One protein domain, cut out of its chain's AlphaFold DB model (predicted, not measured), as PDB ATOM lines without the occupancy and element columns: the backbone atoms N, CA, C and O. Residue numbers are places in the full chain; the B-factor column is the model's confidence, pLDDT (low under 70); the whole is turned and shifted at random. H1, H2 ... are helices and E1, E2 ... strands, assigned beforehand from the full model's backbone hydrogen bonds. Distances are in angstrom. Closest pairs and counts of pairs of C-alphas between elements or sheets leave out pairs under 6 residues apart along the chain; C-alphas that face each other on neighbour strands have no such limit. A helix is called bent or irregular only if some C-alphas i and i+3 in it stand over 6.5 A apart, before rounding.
ATOM      1  N   MET A  70     -31.902  52.330 -14.655       95.12
ATOM      2  CA  MET A  70     -32.935  51.326 -14.906       95.12
ATOM      3  C   MET A  70     -34.267  52.022 -15.146       95.12
ATOM      4  O   MET A  70     -34.725  52.785 -14.296       95.12
ATOM      5  N   ILE A  71     -34.906  51.739 -16.276       95.12
ATOM      6  CA  ILE A  71     -36.201  52.324 -16.619       95.12
ATOM      7  C   ILE A  71     -37.202  51.255 -17.049       95.12
ATOM      8  O   ILE A  71     -36.836  50.203 -17.579       95.12
ATOM      9  N   THR A  72     -38.486  51.558 -16.876       94.75
ATOM     10  CA  THR A  72     -39.589  50.787 -17.449       94.75
ATOM     11  C   THR A  72     -40.602  51.685 -18.143       94.75
ATOM     12  O   THR A  72     -40.782  52.855 -17.797       94.75
ATOM     13  N   PHE A  73     -41.253  51.140 -19.165       92.31
ATOM     14  CA  PHE A  73     -42.247  51.832 -19.973       92.31
ATOM     15  C   PHE A  73     -43.102  50.825 -20.741       92.31
ATOM     16  O   PHE A  73     -42.727  49.668 -20.890       92.31
ATOM     17  N   ARG A  74     -44.245  51.270 -21.269       88.25
ATOM     18  CA  ARG A  74     -45.009  50.507 -22.258       88.25
ATOM     19  C   ARG A  74     -44.437  50.754 -23.635       88.25
ATOM     20  O   ARG A  74     -44.244  51.906 -24.023       88.25
ATOM     21  N   TYR A  75     -44.211  49.688 -24.387       91.19
ATOM     22  CA  TYR A  75     -43.595  49.768 -25.701       91.19
ATOM     23  C   TYR A  75     -44.434  49.076 -26.758       91.19
ATOM     24  O   TYR A  75     -44.988  48.000 -26.535       91.19
ATOM     25  N   PHE A  76     -44.493  49.690 -27.935       88.00
ATOM     26  CA  PHE A  76     -45.136  49.085 -29.083       88.00
ATOM     27  C   PHE A  76     -44.260  49.199 -30.335       88.00
ATOM     28  O   PHE A  76     -44.312  50.227 -31.008       88.00
ATOM     29  N   PRO A  77     -43.458  48.173 -30.680       90.12
ATOM     30  CA  PRO A  77     -42.448  48.273 -31.734       90.12
ATOM     31  C   PRO A  77     -43.024  48.712 -33.086       90.12
ATOM     32  O   PRO A  77     -44.179  48.430 -33.402       90.12
ATOM     33  N   GLN A  78     -42.220  49.364 -33.927       87.81
ATOM     34  CA  GLN A  78     -42.627  49.700 -35.300       87.81
ATOM     35  C   GLN A  78     -42.820  48.443 -36.163       87.81
ATOM     36  O   GLN A  78     -43.763  48.360 -36.943       87.81
ATOM     37  N   THR A  79     -41.978  47.428 -35.967       86.19
ATOM     38  CA  THR A  79     -41.975  46.154 -36.707       86.19
ATOM     39  C   THR A  79     -42.745  45.039 -35.990       86.19
ATOM     40  O   THR A  79     -42.552  43.854 -36.250       86.19
ATOM     41  N   TYR A  80     -43.651  45.393 -35.074       83.94
ATOM     42  CA  TYR A  80     -44.445  44.462 -34.261       83.94
ATOM     43  C   TYR A  80     -45.123  43.333 -35.066       83.94
ATOM     44  O   TYR A  80     -45.239  42.210 -34.565       83.94
ATOM     45  N   LYS A  81     -45.533  43.580 -36.321       80.69
ATOM     46  CA  LYS A  81     -46.112  42.557 -37.212       80.69
ATOM     47  C   LYS A  81     -45.122  41.444 -37.559       80.69
ATOM     48  O   LYS A  81     -45.484  40.275 -37.460       80.69
ATOM     49  N   THR A  82     -43.879  41.792 -37.877       88.88
ATOM     50  CA  THR A  82     -42.849  40.856 -38.358       88.88
ATOM     51  C   THR A  82     -41.951  40.312 -37.248       88.88
ATOM     52  O   THR A  82     -41.365  39.246 -37.410       88.88
ATOM     53  N   LEU A  83     -41.868  40.983 -36.093       88.06
ATOM     54  CA  LEU A  83     -41.105  40.479 -34.947       88.06
ATOM     55  C   LEU A  83     -41.646  39.120 -34.467       88.06
ATOM     56  O   LEU A  83     -42.859  38.991 -34.301       88.06
ATOM     57  N   PRO A  84     -40.796  38.126 -34.156       92.06
ATOM     58  CA  PRO A  84     -41.265  36.832 -33.655       92.06
ATOM     59  C   PRO A  84     -41.940  36.954 -32.281       92.06
ATOM     60  O   PRO A  84     -42.877  36.219 -31.987       92.06
ATOM     61  N   TYR A  85     -41.473  37.891 -31.454       93.69
ATOM     62  CA  TYR A  85     -42.027  38.277 -30.157       93.69
ATOM     63  C   TYR A  85     -41.358  39.574 -29.679       93.69
ATOM     64  O   TYR A  85     -40.300  39.958 -30.182       93.69
ATOM     65  N   PHE A  86     -41.960  40.246 -28.700       95.00
ATOM     66  CA  PHE A  86     -41.389  41.425 -28.044       95.00
ATOM     67  C   PHE A  86     -41.959  41.589 -26.635       95.00
ATOM     68  O   PHE A  86     -43.030  41.057 -26.345       95.00
ATOM     69  N   ASP A  87     -41.251  42.317 -25.776       96.88
ATOM     70  CA  ASP A  87     -41.760  42.743 -24.472       96.88
ATOM     71  C   ASP A  87     -42.511  44.074 -24.611       96.88
ATOM     72  O   ASP A  87     -41.945  45.067 -25.078       96.88
ATOM     73  N   ALA A  88     -43.790  44.088 -24.244       93.00
ATOM     74  CA  ALA A  88     -44.635  45.275 -24.255       93.00
ATOM     75  C   ALA A  88     -44.487  46.129 -22.984       93.00
ATOM     76  O   ALA A  88     -44.974  47.262 -22.973       93.00
ATOM     77  N   GLN A  89     -43.809  45.621 -21.947       93.06
ATOM     78  CA  GLN A  89     -43.446  46.358 -20.734       93.06
ATOM     79  C   GLN A  89     -41.946  46.167 -20.416       93.06
ATOM     80  O   GLN A  89     -41.611  45.519 -19.424       93.06
ATOM     81  N   PRO A  90     -41.020  46.698 -21.242       97.62
ATOM     82  CA  PRO A  90     -39.587  46.564 -20.991       97.62
ATOM     83  C   PRO A  90     -39.156  47.027 -19.597       97.62
ATOM     84  O   PRO A  90     -39.609  48.068 -19.118       97.62
ATOM     85  N   LEU A  91     -38.224  46.288 -18.991       97.81
ATOM     86  CA  LEU A  91     -37.391  46.730 -17.870       97.81
ATOM     87  C   LEU A  91     -35.943  46.732 -18.354       97.81
ATOM     88  O   LEU A  91     -35.346  45.665 -18.527       97.81
ATOM     89  N   ILE A  92     -35.401  47.913 -18.643       97.31
ATOM     90  CA  ILE A  92     -34.098  48.036 -19.301       97.31
ATOM     91  C   ILE A  92     -33.087  48.758 -18.421       97.31
ATOM     92  O   ILE A  92     -33.420  49.747 -17.776       97.31
ATOM     93  N   LEU A  93     -31.839  48.291 -18.452       96.31
ATOM     94  CA  LEU A  93     -30.678  49.100 -18.086       96.31
ATOM     95  C   LEU A  93     -30.167  49.804 -19.341       96.31
ATOM     96  O   LEU A  93     -29.805  49.134 -20.313       96.31
ATOM     97  N   ILE A  94     -30.163  51.135 -19.333       96.12
ATOM     98  CA  ILE A  94     -29.733  51.941 -20.482       96.12
ATOM     99  C   ILE A  94     -28.225  51.773 -20.675       96.12
ATOM    100  O   ILE A  94     -27.462  51.968 -19.730       96.12
ATOM    101  N   VAL A  95     -27.805  51.451 -21.899       95.81
ATOM    102  CA  VAL A  95     -26.381  51.344 -22.269       95.81
ATOM    103  C   VAL A  95     -25.950  52.407 -23.265       95.81
ATOM    104  O   VAL A  95     -24.765  52.715 -23.359       95.81
ATOM    105  N   GLU A  96     -26.901  52.970 -24.008       94.75
ATOM    106  CA  GLU A  96     -26.626  54.001 -24.999       94.75
ATOM    107  C   GLU A  96     -27.892  54.803 -25.306       94.75
ATOM    108  O   GLU A  96     -29.003  54.263 -25.332       94.75
ATOM    109  N   VAL A  97     -27.716  56.097 -25.558       93.06
ATOM    110  CA  VAL A  97     -28.753  56.996 -26.075       93.06
ATOM    111  C   VAL A  97     -28.140  57.697 -27.288       93.06
ATOM    112  O   VAL A  97     -27.544  58.761 -27.122       93.06
ATOM    113  N   PRO A  98     -28.183  57.072 -28.480       91.31
ATOM    114  CA  PRO A  98     -27.500  57.601 -29.664       91.31
ATOM    115  C   PRO A  98     -28.044  58.966 -30.102       91.31
ATOM    116  O   PRO A  98     -27.299  59.829 -30.559       91.31
ATOM    117  N   ASP A  99     -29.353  59.159 -29.950       90.19
ATOM    118  CA  ASP A  99     -30.076  60.372 -30.309       90.19
ATOM    119  C   ASP A  99     -31.357  60.508 -29.460       90.19
ATOM    120  O   ASP A  99     -31.680  59.655 -28.633       90.19
ATOM    121  N   LYS A 100     -32.112  61.595 -29.654       85.75
ATOM    122  CA  LYS A 100     -33.372  61.865 -28.925       85.75
ATOM    123  C   LYS A 100     -34.503  60.867 -29.235       85.75
ATOM    124  O   LYS A 100     -35.489  60.791 -28.496       85.75
ATOM    125  N   ASP A 101     -34.391  60.149 -30.346       89.12
ATOM    126  CA  ASP A 101     -35.417  59.273 -30.901       89.12
ATOM    127  C   ASP A 101     -35.117  57.786 -30.633       89.12
ATOM    128  O   ASP A 101     -35.957  56.925 -30.910       89.12
ATOM    129  N   THR A 102     -33.961  57.471 -30.037       91.56
ATOM    130  CA  THR A 102     -33.453  56.107 -29.869       91.56
ATOM    131  C   THR A 102     -32.849  55.892 -28.479       91.56
ATOM    132  O   THR A 102     -32.000  56.649 -28.021       91.56
ATOM    133  N   VAL A 103     -33.233  54.797 -27.821       94.81
ATOM    134  CA  VAL A 103     -32.565  54.299 -26.609       94.81
ATOM    135  C   VAL A 103     -32.206  52.833 -26.771       94.81
ATOM    136  O   VAL A 103     -33.021  52.022 -27.217       94.81
ATOM    137  N   ILE A 104     -30.986  52.484 -26.382       96.12
ATOM    138  CA  ILE A 104     -30.492  51.113 -26.385       96.12
ATOM    139  C   ILE A 104     -30.289  50.689 -24.936       96.12
ATOM    140  O   ILE A 104     -29.692  51.396 -24.119       96.12
ATOM    141  N   GLY A 105     -30.795  49.507 -24.603       96.62
ATOM    142  CA  GLY A 105     -30.677  48.969 -23.258       96.62
ATOM    143  C   GLY A 105     -30.699  47.453 -23.217       96.62
ATOM    144  O   GLY A 105     -31.197  46.778 -24.123       96.62
ATOM    145  N   VAL A 106     -30.172  46.917 -22.123       97.50
ATOM    146  CA  VAL A 106     -30.294  45.499 -21.787       97.50
ATOM    147  C   VAL A 106     -31.667  45.295 -21.164       97.50
ATOM    148  O   VAL A 106     -31.894  45.713 -20.032       97.50
ATOM    149  N   ASN A 107     -32.589  44.668 -21.897       98.38
ATOM    150  CA  ASN A 107     -33.893  44.302 -21.357       98.38
ATOM    151  C   ASN A 107     -33.780  43.045 -20.499       98.38
ATOM    152  O   ASN A 107     -33.612  41.930 -21.001       98.38
ATOM    153  N   LEU A 108     -33.915  43.246 -19.194       97.94
ATOM    154  CA  LEU A 108     -33.732  42.227 -18.176       97.94
ATOM    155  C   LEU A 108     -34.877  41.204 -18.176       97.94
ATOM    156  O   LEU A 108     -34.667  40.052 -17.813       97.94
ATOM    157  N   HIS A 109     -36.062  41.531 -18.693       98.19
ATOM    158  CA  HIS A 109     -37.170  40.573 -18.759       98.19
ATOM    159  C   HIS A 109     -36.912  39.367 -19.675       98.19
ATOM    160  O   HIS A 109     -37.513  38.307 -19.468       98.19
ATOM    161  N   TYR A 110     -36.003  39.495 -20.652       98.19
ATOM    162  CA  TYR A 110     -35.594  38.393 -21.537       98.19
ATOM    163  C   TYR A 110     -34.830  37.296 -20.790       98.19
ATOM    164  O   TYR A 110     -34.771  36.163 -21.255       98.19
ATOM    165  N   TYR A 111     -34.277  37.609 -19.623       97.81
ATOM    166  CA  TYR A 111     -33.543  36.679 -18.780       97.81
ATOM    167  C   TYR A 111     -34.501  36.014 -17.785       97.81
ATOM    168  O   TYR A 111     -35.463  36.636 -17.320       97.81
ATOM    169  N   SER A 112     -34.236  34.753 -17.429       95.19
ATOM    170  CA  SER A 112     -34.876  34.142 -16.256       95.19
ATOM    171  C   SER A 112     -34.499  34.932 -15.002       95.19
ATOM    172  O   SER A 112     -33.452  35.573 -14.982       95.19
ATOM    173  N   ILE A 113     -35.298  34.875 -13.934       93.31
ATOM    174  CA  ILE A 113     -35.035  35.643 -12.699       93.31
ATOM    175  C   ILE A 113     -33.604  35.412 -12.169       93.31
ATOM    176  O   ILE A 113     -32.920  36.351 -11.775       93.31
ATOM    177  N   GLN A 114     -33.103  34.177 -12.240       92.75
ATOM    178  CA  GLN A 114     -31.730  33.848 -11.840       92.75
ATOM    179  C   GLN A 114     -30.685  34.520 -12.745       92.75
ATOM    180  O   GLN A 114     -29.707  35.085 -12.259       92.75
ATOM    181  N   GLU A 115     -30.891  34.495 -14.065       95.38
ATOM    182  CA  GLU A 115     -29.984  35.139 -15.021       95.38
ATOM    183  C   GLU A 115     -30.091  36.671 -15.004       95.38
ATOM    184  O   GLU A 115     -29.090  37.338 -15.268       95.38
ATOM    185  N   ARG A 116     -31.251  37.237 -14.633       95.25
ATOM    186  CA  ARG A 116     -31.425  38.674 -14.359       95.25
ATOM    187  C   ARG A 116     -30.459  39.112 -13.273       95.25
ATOM    188  O   ARG A 116     -29.646  40.000 -13.509       95.25
ATOM    189  N   MET A 117     -30.503  38.433 -12.126       94.81
ATOM    190  CA  MET A 117     -29.630  38.724 -10.991       94.81
ATOM    191  C   MET A 117     -28.159  38.531 -11.357       94.81
ATOM    192  O   MET A 117     -27.358  39.436 -11.146       94.81
ATOM    193  N   ARG A 118     -27.788  37.409 -11.989       94.12
ATOM    194  CA  ARG A 118     -26.394  37.164 -12.414       94.12
ATOM    195  C   ARG A 118     -25.874  38.232 -13.376       94.12
ATOM    196  O   ARG A 118     -24.744  38.680 -13.221       94.12
ATOM    197  N   THR A 119     -26.685  38.640 -14.353       94.12
ATOM    198  CA  THR A 119     -26.316  39.674 -15.335       94.12
ATOM    199  C   THR A 119     -26.213  41.052 -14.681       94.12
ATOM    200  O   THR A 119     -25.277  41.794 -14.961       94.12
ATOM    201  N   PHE A 120     -27.134  41.387 -13.779       93.88
ATOM    202  CA  PHE A 120     -27.090  42.631 -13.014       93.88
ATOM    203  C   PHE A 120     -25.843  42.700 -12.119       93.88
ATOM    204  O   PHE A 120     -25.062  43.648 -12.196       93.88
ATOM    205  N   TYR A 121     -25.587  41.653 -11.334       93.75
ATOM    206  CA  TYR A 121     -24.432  41.593 -10.443       93.75
ATOM    207  C   TYR A 121     -23.098  41.502 -11.186       93.75
ATOM    208  O   TYR A 121     -22.098  42.034 -10.701       93.75
ATOM    209  N   SER A 122     -23.054  40.917 -12.389       91.56
ATOM    210  CA  SER A 122     -21.831  40.955 -13.197       91.56
ATOM    211  C   SER A 122     -21.444  42.386 -13.580       91.56
ATOM    212  O   SER A 122     -20.259  42.649 -13.768       91.56
ATOM    213  N   MET A 123     -22.413  43.308 -13.650       91.81
ATOM    214  CA  MET A 123     -22.219  44.739 -13.925       91.81
ATOM    215  C   MET A 123     -21.964  45.575 -12.661       91.81
ATOM    216  O   MET A 123     -21.518  46.713 -12.786       91.81
ATOM    217  N   TRP A 124     -22.158  45.024 -11.454       92.62
ATOM    218  CA  TRP A 124     -21.935  45.701 -10.161       92.62
ATOM    219  C   TRP A 124     -20.608  46.471 -10.043       92.62
ATOM    220  O   TRP A 124     -20.601  47.582  -9.511       92.62
ATOM    221  N   PRO A 125     -19.477  45.973 -10.584       93.31
ATOM    222  CA  PRO A 125     -18.210  46.707 -10.553       93.31
ATOM    223  C   PRO A 125     -18.219  48.049 -11.304       93.31
ATOM    224  O   PRO A 125     -17.317  48.850 -11.089       93.31
ATOM    225  N   LEU A 126     -19.207  48.297 -12.170       93.81
ATOM    226  CA  LEU A 126     -19.369  49.545 -12.926       93.81
ATOM    227  C   LEU A 126     -20.227  50.587 -12.189       93.81
ATOM    228  O   LEU A 126     -20.441  51.678 -12.718       93.81
ATOM    229  N   LEU A 127     -20.761  50.266 -11.011       95.44
ATOM    230  CA  LEU A 127     -21.669  51.133 -10.268       95.44
ATOM    231  C   LEU A 127     -20.958  52.410  -9.777       95.44
ATOM    232  O   LEU A 127     -19.835  52.352  -9.276       95.44
ATOM    233  N   THR A 128     -21.601  53.573  -9.922       96.12
ATOM    234  CA  THR A 128     -21.054  54.863  -9.462       96.12
ATOM    235  C   THR A 128     -21.110  55.031  -7.949       96.12
ATOM    236  O   THR A 128     -20.249  55.709  -7.401       96.12
ATOM    237  N   ASP A 129     -22.105  54.424  -7.301       92.75
ATOM    238  CA  ASP A 129     -22.334  54.476  -5.859       92.75
ATOM    239  C   ASP A 129     -22.912  53.139  -5.371       92.75
ATOM    240  O   ASP A 129     -24.015  52.747  -5.750       92.75
ATOM    241  N   ARG A 130     -22.156  52.439  -4.520       89.69
ATOM    242  CA  ARG A 130     -22.526  51.121  -3.977       89.69
ATOM    243  C   ARG A 130     -23.570  51.180  -2.871       89.69
ATOM    244  O   ARG A 130     -24.150  50.143  -2.567       89.69
ATOM    245  N   ASN A 131     -23.834  52.359  -2.316       90.19
ATOM    246  CA  ASN A 131     -24.909  52.553  -1.347       90.19
ATOM    247  C   ASN A 131     -26.279  52.699  -2.025       90.19
ATOM    248  O   ASN A 131     -27.282  52.847  -1.331       90.19
ATOM    249  N   LEU A 132     -26.331  52.649  -3.367       87.69
ATOM    250  CA  LEU A 132     -27.554  52.782  -4.161       87.69
ATOM    251  C   LEU A 132     -28.345  54.057  -3.821       87.69
ATOM    252  O   LEU A 132     -29.578  54.034  -3.754       87.69
ATOM    253  N   GLY A 133     -27.640  55.181  -3.628       85.50
ATOM    254  CA  GLY A 133     -28.271  56.492  -3.517       85.50
ATOM    255  C   GLY A 133     -29.065  56.854  -4.778       85.50
ATOM    256  O   GLY A 133     -28.939  56.219  -5.823       85.50
ATOM    257  N   GLU A 134     -29.875  57.911  -4.718       84.38
ATOM    258  CA  GLU A 134     -30.789  58.285  -5.817       84.38
ATOM    259  C   GLU A 134     -30.071  58.552  -7.153       84.38
ATOM    260  O   GLU A 134     -30.615  58.311  -8.231       84.38
ATOM    261  N   GLN A 135     -28.812  58.990  -7.086       88.38
ATOM    262  CA  GLN A 135     -27.970  59.275  -8.249       88.38
ATOM    263  C   GLN A 135     -27.115  58.079  -8.696       88.38
ATOM    264  O   GLN A 135     -26.336  58.195  -9.646       88.38
ATOM    265  N   ALA A 136     -27.240  56.918  -8.042       92.75
ATOM    266  CA  ALA A 136     -26.518  55.722  -8.446       92.75
ATOM    267  C   ALA A 136     -26.913  55.319  -9.876       92.75
ATOM    268  O   ALA A 136     -28.085  55.302 -10.263       92.75
ATOM    269  N   ARG A 137     -25.893  55.021 -10.677       94.69
ATOM    270  CA  ARG A 137     -26.008  54.554 -12.058       94.69
ATOM    271  C   ARG A 137     -24.849  53.625 -12.373       94.69
ATOM    272  O   ARG A 137     -23.798  53.677 -11.736       94.69
ATOM    273  N   PHE A 138     -25.002  52.794 -13.388       95.12
ATOM    274  CA  PHE A 138     -23.875  52.046 -13.929       95.12
ATOM    275  C   PHE A 138     -23.084  52.891 -14.934       95.12
ATOM    276  O   PHE A 138     -23.642  53.531 -15.820       95.12
ATOM    277  N   ARG A 139     -21.755  52.836 -14.893       93.69
ATOM    278  CA  ARG A 139     -20.898  53.309 -15.994       93.69
ATOM    279  C   ARG A 139     -20.852  52.249 -17.106       93.69
ATOM    280  O   ARG A 139     -19.780  51.786 -17.476       93.69
ATOM    281  N   MET A 140     -22.022  51.802 -17.566       86.88
ATOM    282  CA  MET A 140     -22.176  50.731 -18.555       86.88
ATOM    283  C   MET A 140     -22.510  51.317 -19.925       86.88
ATOM    284  O   MET A 140     -23.651  51.648 -20.202       86.88
ATOM    285  N   TYR A 141     -21.509  51.444 -20.785       92.00
ATOM    286  CA  TYR A 141     -21.709  51.849 -22.177       92.00
ATOM    287  C   TYR A 141     -21.719  50.624 -23.092       92.00
ATOM    288  O   TYR A 141     -21.156  49.586 -22.726       92.00
ATOM    289  N   TYR A 142     -22.329  50.738 -24.277       90.00
ATOM    290  CA  TYR A 142     -22.357  49.650 -25.262       90.00
ATOM    291  C   TYR A 142     -20.954  49.078 -25.549       90.00
ATOM    292  O   TYR A 142     -20.768  47.867 -25.463       90.00
ATOM    293  N   SER A 143     -19.949  49.938 -25.753       89.75
ATOM    294  CA  SER A 143     -18.550  49.535 -25.983       89.75
ATOM    295  C   SER A 143     -17.986  48.636 -24.874       89.75
ATOM    296  O   SER A 143     -17.403  47.586 -25.139       89.75
ATOM    297  N   ILE A 144     -18.245  48.985 -23.610       89.06
ATOM    298  CA  ILE A 144     -17.781  48.217 -22.446       89.06
ATOM    299  C   ILE A 144     -18.422  46.824 -22.418       89.06
ATOM    300  O   ILE A 144     -17.751  45.832 -22.111       89.06
ATOM    301  N   ILE A 145     -19.724  46.732 -22.713       89.25
ATOM    302  CA  ILE A 145     -20.440  45.452 -22.663       89.25
ATOM    303  C   ILE A 145     -20.131  44.550 -23.861       89.25
ATOM    304  O   ILE A 145     -20.204  43.329 -23.716       89.25
ATOM    305  N   SER A 146     -19.796  45.123 -25.021       88.06
ATOM    306  CA  SER A 146     -19.492  44.366 -26.237       88.06
ATOM    307  C   SER A 146     -18.082  43.785 -26.249       88.06
ATOM    308  O   SER A 146     -17.876  42.718 -26.821       88.06
ATOM    309  N   GLU A 147     -17.124  44.449 -25.605       88.00
ATOM    310  CA  GLU A 147     -15.704  44.073 -25.666       88.00
ATOM    311  C   GLU A 147     -15.266  43.164 -24.509       88.00
ATOM    312  O   GLU A 147     -14.311  42.395 -24.627       88.00
ATOM    313  N   SER A 148     -15.970  43.203 -23.374       89.12
ATOM    314  CA  SER A 148     -15.574  42.454 -22.183       89.12
ATOM    315  C   SER A 148     -16.351  41.150 -22.013       89.12
ATOM    316  O   SER A 148     -17.561  41.155 -21.767       89.12
ATOM    317  N   LYS A 149     -15.634  40.014 -21.964       85.75
ATOM    318  CA  LYS A 149     -16.213  38.706 -21.581       85.75
ATOM    319  C   LYS A 149     -16.956  38.749 -20.238       85.75
ATOM    320  O   LYS A 149     -17.909  38.000 -20.047       85.75
ATOM    321  N   LYS A 150     -16.561  39.640 -19.323       87.06
ATOM    322  CA  LYS A 150     -17.208  39.815 -18.013       87.06
ATOM    323  C   LYS A 150     -18.645  40.334 -18.124       87.06
ATOM    324  O   LYS A 150     -19.488  39.972 -17.306       87.06
ATOM    325  N   TYR A 151     -18.926  41.164 -19.126       92.25
ATOM    326  CA  TYR A 151     -20.216  41.839 -19.302       92.25
ATOM    327  C   TYR A 151     -21.016  41.304 -20.498       92.25
ATOM    328  O   TYR A 151     -22.173  41.685 -20.679       92.25
ATOM    329  N   ILE A 152     -20.449  40.356 -21.256       91.75
ATOM    330  CA  ILE A 152     -21.023  39.793 -22.487       91.75
ATOM    331  C   ILE A 152     -22.436  39.216 -22.302       91.75
ATOM    332  O   ILE A 152     -23.233  39.207 -23.239       91.75
ATOM    333  N   ARG A 153     -22.795  38.793 -21.077       93.62
ATOM    334  CA  ARG A 153     -24.159  38.355 -20.721       93.62
ATOM    335  C   ARG A 153     -25.211  39.412 -21.069       93.62
ATOM    336  O   ARG A 153     -26.304  39.058 -21.513       93.62
ATOM    337  N   GLY A 154     -24.877  40.698 -20.934       93.69
ATOM    338  CA  GLY A 154     -25.752  41.825 -21.271       93.69
ATOM    339  C   GLY A 154     -26.178  41.860 -22.744       93.69
ATOM    340  O   GLY A 154     -27.281  42.300 -23.059       93.69
ATOM    341  N   LEU A 155     -25.377  41.298 -23.658       95.00
ATOM    342  CA  LEU A 155     -25.713  41.258 -25.086       95.00
ATOM    343  C   LEU A 155     -26.893  40.327 -25.407       95.00
ATOM    344  O   LEU A 155     -27.496  40.408 -26.485       95.00
ATOM    345  N   ALA A 156     -27.242  39.410 -24.500       96.31
ATOM    346  CA  ALA A 156     -28.319  38.460 -24.740       96.31
ATOM    347  C   ALA A 156     -29.686  39.157 -24.871       96.31
ATOM    348  O   ALA A 156     -30.423  38.853 -25.816       96.31
ATOM    349  N   GLY A 157     -29.961  40.135 -24.005       96.56
ATOM    350  CA  GLY A 157     -31.185  40.935 -23.962       96.56
ATOM    351  C   GLY A 157     -31.024  42.368 -24.466       96.56
ATOM    352  O   GLY A 157     -31.907  43.184 -24.219       96.56
ATOM    353  N   LEU A 158     -29.935  42.693 -25.167       97.00
ATOM    354  CA  LEU A 158     -29.762  44.006 -25.785       97.00
ATOM    355  C   LEU A 158     -30.869  44.275 -26.816       97.00
ATOM    356  O   LEU A 158     -31.139  43.436 -27.688       97.00
ATOM    357  N   LYS A 159     -31.518  45.434 -26.700       97.25
ATOM    358  CA  LYS A 159     -32.595  45.891 -27.582       97.25
ATOM    359  C   LYS A 159     -32.477  47.388 -27.834       97.25
ATOM    360  O   LYS A 159     -32.108  48.144 -26.939       97.25
ATOM    361  N   GLU A 160     -32.868  47.783 -29.036       96.06
ATOM    362  CA  GLU A 160     -33.072  49.171 -29.427       96.06
ATOM    363  C   GLU A 160     -34.567  49.507 -29.367       96.06
ATOM    364  O   GLU A 160     -35.417  48.725 -29.810       96.06
ATOM    365  N   TYR A 161     -34.886  50.681 -28.830       95.19
ATOM    366  CA  TYR A 161     -36.238  51.201 -28.713       95.19
ATOM    367  C   TYR A 161     -36.314  52.581 -29.351       95.19
ATOM    368  O   TYR A 161     -35.535  53.469 -29.008       95.19
ATOM    369  N   LYS A 162     -37.294  52.778 -30.237       93.06
ATOM    370  CA  LYS A 162     -37.606  54.108 -30.764       93.06
ATOM    371  C   LYS A 162     -38.515  54.843 -29.787       93.06
ATOM    372  O   LYS A 162     -39.564  54.316 -29.408       93.06
ATOM    373  N   THR A 163     -38.136  56.040 -29.352       88.75
ATOM    374  CA  THR A 163     -38.853  56.758 -28.285       88.75
ATOM    375  C   THR A 163     -40.279  57.124 -28.703       88.75
ATOM    376  O   THR A 163     -41.197  57.008 -27.897       88.75
ATOM    377  N   ASN A 164     -40.518  57.398 -29.992       85.25
ATOM    378  CA  ASN A 164     -41.856  57.615 -30.565       85.25
ATOM    379  C   ASN A 164     -42.775  56.368 -30.560       85.25
ATOM    380  O   ASN A 164     -43.960  56.455 -30.897       85.25
ATOM    381  N   ARG A 165     -42.248  55.193 -30.193       88.12
ATOM    382  CA  ARG A 165     -42.994  53.936 -30.020       88.12
ATOM    383  C   ARG A 165     -43.259  53.595 -28.549       88.12
ATOM    384  O   ARG A 165     -43.869  52.561 -28.261       88.12
ATOM    385  N   ILE A 166     -42.853  54.461 -27.621       87.12
ATOM    386  CA  ILE A 166     -43.209  54.379 -26.202       87.12
ATOM    387  C   ILE A 166     -44.656  54.864 -26.019       87.12
ATOM    388  O   ILE A 166     -45.078  55.863 -26.595       87.12
ATOM    389  N   ARG A 167     -45.451  54.114 -25.248       81.69
ATOM    390  CA  ARG A 167     -46.908  54.299 -25.071       81.69
ATOM    391  C   ARG A 167     -47.308  54.647 -23.635       81.69
ATOM    392  O   ARG A 167     -48.468  54.518 -23.258       81.69
ATOM    393  N   SER A 168     -46.351  55.040 -22.806       79.31
ATOM    394  CA  SER A 168     -46.585  55.489 -21.433       79.31
ATOM    395  C   SER A 168     -45.568  56.552 -21.044       79.31
ATOM    396  O   SER A 168     -44.612  56.809 -21.772       79.31
ATOM    397  N   ARG A 169     -45.716  57.100 -19.835       80.56
ATOM    398  CA  ARG A 169     -44.579  57.721 -19.153       80.56
ATOM    399  C   ARG A 169     -43.448  56.699 -19.016       80.56
ATOM    400  O   ARG A 169     -43.712  55.503 -18.847       80.56
ATOM    401  N   VAL A 170     -42.215  57.177 -19.106       86.31
ATOM    402  CA  VAL A 170     -41.029  56.401 -18.746       86.31
ATOM    403  C   VAL A 170     -40.812  56.578 -17.253       86.31
ATOM    404  O   VAL A 170     -40.778  57.708 -16.770       86.31
ATOM    405  N   TYR A 171     -40.697  55.468 -16.537       87.56
ATOM    406  CA  TYR A 171     -40.443  55.458 -15.105       87.56
ATOM    407  C   TYR A 171     -39.015  55.002 -14.856       87.56
ATOM    408  O   TYR A 171     -38.653  53.885 -15.225       87.56
ATOM    409  N   GLU A 172     -38.219  55.859 -14.227       90.88
ATOM    410  CA  GLU A 172     -36.953  55.448 -13.633       90.88
ATOM    411  C   GLU A 172     -37.227  54.666 -12.351       90.88
ATOM    412  O   GLU A 172     -38.017  55.082 -11.501       90.88
ATOM    413  N   ILE A 173     -36.583  53.511 -12.224       90.50
ATOM    414  CA  ILE A 173     -36.603  52.739 -10.990       90.50
ATOM    415  C   ILE A 173     -35.523  53.317 -10.085       90.50
ATOM    416  O   ILE A 173     -34.347  53.322 -10.454       90.50
ATOM    417  N   ASN A 174     -35.917  53.771  -8.894       90.56
ATOM    418  CA  ASN A 174     -34.964  54.233  -7.890       90.56
ATOM    419  C   ASN A 174     -33.925  53.121  -7.617       90.56
ATOM    420  O   ASN A 174     -34.342  51.975  -7.404       90.56
ATOM    421  N   PRO A 175     -32.612  53.426  -7.604       93.25
ATOM    422  CA  PRO A 175     -31.557  52.425  -7.442       93.25
ATOM    423  C   PRO A 175     -31.735  51.474  -6.260       93.25
ATOM    424  O   PRO A 175     -31.498  50.274  -6.405       93.25
ATOM    425  N   LYS A 176     -32.269  51.960  -5.133       91.94
ATOM    426  CA  LYS A 176     -32.550  51.135  -3.943       91.94
ATOM    427  C   LYS A 176     -33.583  50.020  -4.169       91.94
ATOM    428  O   LYS A 176     -33.699  49.123  -3.345       91.94
ATOM    429  N   TYR A 177     -34.346  50.079  -5.263       92.88
ATOM    430  CA  TYR A 177     -35.366  49.093  -5.634       92.88
ATOM    431  C   TYR A 177     -35.010  48.287  -6.888       92.88
ATOM    432  O   TYR A 177     -35.858  47.542  -7.382       92.88
ATOM    433  N   TRP A 178     -33.791  48.398  -7.428       94.31
ATOM    434  CA  TRP A 178     -33.409  47.649  -8.631       94.31
ATOM    435  C   TRP A 178     -33.535  46.140  -8.449       94.31
ATOM    436  O   TRP A 178     -34.148  45.481  -9.282       94.31
ATOM    437  N   GLU A 179     -33.046  45.586  -7.341       92.69
ATOM    438  CA  GLU A 179     -33.178  44.152  -7.066       92.69
ATOM    439  C   GLU A 179     -34.641  43.714  -6.954       92.69
ATOM    440  O   GLU A 179     -35.034  42.691  -7.519       92.69
ATOM    441  N   THR A 180     -35.474  44.523  -6.292       91.38
ATOM    442  CA  THR A 180     -36.919  44.287  -6.222       91.38
ATOM    443  C   THR A 180     -37.531  44.267  -7.620       91.38
ATOM    444  O   THR A 180     -38.258  43.335  -7.953       91.38
ATOM    445  N   ALA A 181     -37.201  45.241  -8.471       91.88
ATOM    446  CA  ALA A 181     -37.697  45.299  -9.843       91.88
ATOM    447  C   ALA A 181     -37.274  44.076 -10.676       91.88
ATOM    448  O   ALA A 181     -38.083  43.558 -11.441       91.88
ATOM    449  N   LEU A 182     -36.050  43.562 -10.492       93.06
ATOM    450  CA  LEU A 182     -35.575  42.344 -11.167       93.06
ATOM    451  C   LEU A 182     -36.379  41.094 -10.772       93.06
ATOM    452  O   LEU A 182     -36.587  40.211 -11.615       93.06
ATOM    453  N   ALA A 183     -36.802  41.017  -9.507       84.88
ATOM    454  CA  ALA A 183     -37.538  39.885  -8.948       84.88
ATOM    455  C   ALA A 183     -39.029  39.884  -9.320       84.88
ATOM    456  O   ALA A 183     -39.643  38.817  -9.380       84.88
ATOM    457  N   LEU A 184     -39.620  41.054  -9.580       85.19
ATOM    458  CA  LEU A 184     -41.035  41.149  -9.922       85.19
ATOM    459  C   LEU A 184     -41.310  40.576 -11.331       85.19
ATOM    460  O   LEU A 184     -40.607  40.906 -12.293       85.19
ATOM    461  N   PRO A 185     -42.363  39.753 -11.503       87.12
ATOM    462  CA  PRO A 185     -42.735  39.183 -12.797       87.12
ATOM    463  C   PRO A 185     -43.564  40.182 -13.622       87.12
ATOM    464  O   PRO A 185     -44.720  39.926 -13.958       87.12
ATOM    465  N   THR A 186     -43.007  41.368 -13.889       88.50
ATOM    466  CA  THR A 186     -43.703  42.438 -14.633       88.50
ATOM    467  C   THR A 186     -43.563  42.333 -16.148       88.50
ATOM    468  O   THR A 186     -44.092  43.184 -16.866       88.50
ATOM    469  N   GLU A 187     -42.865  41.310 -16.651       92.56
ATOM    470  CA  GLU A 187     -42.714  41.116 -18.088       92.56
ATOM    471  C   GLU A 187     -44.059  40.961 -18.804       92.56
ATOM    472  O   GLU A 187     -44.977  40.294 -18.318       92.56
ATOM    473  N   HIS A 188     -44.168  41.526 -20.007       89.62
ATOM    474  CA  HIS A 188     -45.380  41.413 -20.809       89.62
ATOM    475  C   HIS A 188     -45.038  41.037 -22.250       89.62
ATOM    476  O   HIS A 188     -45.114  41.844 -23.175       89.62
ATOM    477  N   PHE A 189     -44.655  39.777 -22.451       91.81
ATOM    478  CA  PHE A 189     -44.291  39.279 -23.772       91.81
ATOM    479  C   PHE A 189     -45.501  39.029 -24.677       91.81
ATOM    480  O   PHE A 189     -46.462  38.361 -24.301       91.81
ATOM    481  N   ILE A 190     -45.403  39.510 -25.916       85.25
ATOM    482  CA  ILE A 190     -46.386  39.303 -26.982       85.25
ATOM    483  C   ILE A 190     -45.875  38.226 -27.950       85.25
ATOM    484  O   ILE A 190     -44.676  38.135 -28.210       85.25
ATOM    485  N   LYS A 191     -46.795  37.417 -28.501       82.81
ATOM    486  CA  LYS A 191     -46.581  36.261 -29.410       82.81
ATOM    487  C   LYS A 191     -45.899  35.025 -28.823       82.81
ATOM    488  O   LYS A 191     -46.028  33.948 -29.400       82.81
ATOM    489  N   LYS A 192     -45.186  35.135 -27.701       88.38
ATOM    490  CA  LYS A 192     -44.453  34.004 -27.119       88.38
ATOM    491  C   LYS A 192     -44.441  34.063 -25.596       88.38
ATOM    492  O   LYS A 192     -44.348  35.136 -25.012       88.38
ATOM    493  N   LYS A 193     -44.557  32.896 -24.954       85.12
ATOM    494  CA  LYS A 193     -44.567  32.772 -23.487       85.12
ATOM    495  C   LYS A 193     -43.193  33.126 -22.906       85.12
ATOM    496  O   LYS A 193     -42.174  32.727 -23.473       85.12
ATOM    497  N   SER A 194     -43.184  33.791 -21.749       89.56
ATOM    498  CA  SER A 194     -41.970  34.264 -21.063       89.56
ATOM    499  C   SER A 194     -40.932  33.159 -20.857       89.56
ATOM    500  O   SER A 194     -39.794  33.313 -21.287       89.56
ATOM    501  N   HIS A 195     -41.329  32.008 -20.301       89.56
ATOM    502  CA  HIS A 195     -40.395  30.911 -20.016       89.56
ATOM    503  C   HIS A 195     -39.653  30.407 -21.265       89.56
ATOM    504  O   HIS A 195     -38.465  30.123 -21.188       89.56
ATOM    505  N   VAL A 196     -40.310  30.354 -22.434       94.12
ATOM    506  CA  VAL A 196     -39.664  29.906 -23.680       94.12
ATOM    507  C   VAL A 196     -38.601  30.913 -24.122       94.12
ATOM    508  O   VAL A 196     -37.491  30.524 -24.476       94.12
ATOM    509  N   ILE A 197     -38.920  32.211 -24.062       96.50
ATOM    510  CA  ILE A 197     -37.980  33.298 -24.383       96.50
ATOM    511  C   ILE A 197     -36.783  33.271 -23.429       96.50
ATOM    512  O   ILE A 197     -35.639  33.424 -23.855       96.50
ATOM    513  N   GLN A 198     -37.035  33.044 -22.142       96.56
ATOM    514  CA  GLN A 198     -36.000  33.002 -21.114       96.56
ATOM    515  C   GLN A 198     -35.082  31.787 -21.288       96.56
ATOM    516  O   GLN A 198     -33.865  31.940 -21.217       96.56
ATOM    517  N   THR A 199     -35.619  30.609 -21.626       96.44
ATOM    518  CA  THR A 199     -34.807  29.430 -21.980       96.44
ATOM    519  C   THR A 199     -33.936  29.680 -23.216       96.44
ATOM    520  O   THR A 199     -32.758  29.315 -23.226       96.44
ATOM    521  N   GLU A 200     -34.479  30.313 -24.260       96.62
ATOM    522  CA  GLU A 200     -33.705  30.694 -25.452       96.62
ATOM    523  C   GLU A 200     -32.605  31.702 -25.122       96.62
ATOM    524  O   GLU A 200     -31.476  31.575 -25.602       96.62
ATOM    525  N   THR A 201     -32.903  32.659 -24.247       97.25
ATOM    526  CA  THR A 201     -31.932  33.651 -23.783       97.25
ATOM    527  C   THR A 201     -30.820  32.990 -22.971       97.25
ATOM    528  O   THR A 201     -29.652  33.258 -23.239       97.25
ATOM    529  N   SER A 202     -31.127  32.043 -22.077       96.06
ATOM    530  CA  SER A 202     -30.106  31.247 -21.373       96.06
ATOM    531  C   SER A 202     -29.200  30.469 -22.334       96.06
ATOM    532  O   SER A 202     -27.989  30.424 -22.135       96.06
ATOM    533  N   LYS A 203     -29.746  29.888 -23.415       95.94
ATOM    534  CA  LYS A 203     -28.936  29.245 -24.472       95.94
ATOM    535  C   LYS A 203     -28.033  30.254 -25.189       95.94
ATOM    536  O   LYS A 203     -26.859  29.969 -25.417       95.94
ATOM    537  N   LYS A 204     -28.552  31.445 -25.507       95.75
ATOM    538  CA  LYS A 204     -27.766  32.535 -26.108       95.75
ATOM    539  C   LYS A 204     -26.618  32.973 -25.191       95.75
ATOM    540  O   LYS A 204     -25.510  33.154 -25.682       95.75
ATOM    541  N   ILE A 205     -26.860  33.094 -23.884       94.75
ATOM    542  CA  ILE A 205     -25.830  33.431 -22.886       94.75
ATOM    543  C   ILE A 205     -24.714  32.384 -22.876       94.75
ATOM    544  O   ILE A 205     -23.554  32.756 -23.007       94.75
ATOM    545  N   ARG A 206     -25.051  31.089 -22.799       93.38
ATOM    546  CA  ARG A 206     -24.054  30.001 -22.841       93.38
ATOM    547  C   ARG A 206     -23.175  30.082 -24.086       93.38
ATOM    548  O   ARG A 206     -21.953  30.057 -23.981       93.38
ATOM    549  N   LYS A 207     -23.790  30.298 -25.257       93.75
ATOM    550  CA  LYS A 207     -23.056  30.492 -26.517       93.75
ATOM    551  C   LYS A 207     -22.106  31.695 -26.458       93.75
ATOM    552  O   LYS A 207     -20.969  31.577 -26.900       93.75
ATOM    553  N   LEU A 208     -22.551  32.833 -25.915       92.12
ATOM    554  CA  LEU A 208     -21.712  34.032 -25.755       92.12
ATOM    555  C   LEU A 208     -20.521  33.798 -24.813       92.12
ATOM    556  O   LEU A 208     -19.470  34.404 -24.998       92.12
ATOM    557  N   LEU A 209     -20.675  32.918 -23.824       90.62
ATOM    558  CA  LEU A 209     -19.623  32.555 -22.873       90.62
ATOM    559  C   LEU A 209     -18.679  31.458 -23.394       90.62
ATOM    560  O   LEU A 209     -17.664  31.187 -22.758       90.62
ATOM    561  N   GLY A 210     -18.981  30.842 -24.542       89.75
ATOM    562  CA  GLY A 210     -18.238  29.686 -25.054       89.75
ATOM    563  C   GLY A 210     -18.529  28.384 -24.297       89.75
ATOM    564  O   GLY A 210     -17.740  27.446 -24.363       89.75
TER     565      GLY A 210
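This is residues 70 to 210 of the 214 residues of an uncharacterized protein of Balneola sp (UniProt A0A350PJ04). A small, strongly twisted sheet of four strands has short helices round it: H2 stands up from the sheet over E3, while H3 and H4 graze it. The long helix H5 lies off the sheet and packs on H3; H1 packs with its residues 113 to 117 on H4. The printed part has 141 residues, with elements in the order E1, E2, E3, H1, H2, H3, E4, H4, H5; the sheet order is E1, E2, E3, E4, antiparallel throughout. The class is mixed, helices and strands, and the whole is compact, with a radius of gyration of the C-alphas of 14.3 A and spans of 41 by 36 by 28 A.

E1, residues 70 to 72, begins at C-alpha 70 (-32.935, 51.326, -14.906) and is 7.1 A long. E2, residues 91 to 99, is 19.9 A long and bends by 74 degrees at residue 95. E3, residues 102 to 107, is 14.6 A long. E1, E2 and E3 form a meander, each strand the antiparallel neighbour of the one before. H1, residues 113 to 126, is 20.9 A long and irregular, with C-alphas 122 and 125 7.3 A apart. H2 is residues 142 to 147, H3 residues 152 to 156. E4, residues 158 to 162, is 13.7 A long. H4, residues 175 to 183, is 14.0 A long and irregular, with C-alphas 176 and 179 7.7 A apart. H5, residues 194 to 209, is 22.5 A long and ends at C-alpha 209 (-19.623, 32.555, -22.873).

In the hairpin of E1 and E2, N 71 and O 92 are within hydrogen-bond range at 2.9 A. In the hairpin of E2 and E3, N 93 and O 106 are 3.0 A apart; between E3 and E4, N 161 and O 103 are 2.8 A apart. H2 is on the sheet at a height of 10.6 A. H3 only grazes the sheet with residues 153 to 156, and H4 with residues 175 to 182. H2 and H3 touch only at the corner, closest at the C-alphas of Ile 145 and Ile 152, 5.7 A. H3 touches H5, closest at the C-alphas of Arg 153 and Ile 205, 5.6 A. H1 touches H4 at a shallow tilt of 27 degrees, opposite ways, closest at the C-alphas of Ile 113 and Ala 183, 6.2 A. Every O i to N i+4 pair is within hydrogen-bond range in H2 and H5; the counts are 8 of 10 in H1, 3 of 5 in H4 and 0 of 1 in H3, where 2 of 2 O i to N i+3 pairs are.

The C-alphas farthest apart, of Lys 81 and Asn 131, are 42.8 A apart. The printed part has no cut. Links E1 to E2, H1 to H2 and E4 to H4 are long. No printed residue is under 70 in pLDDT.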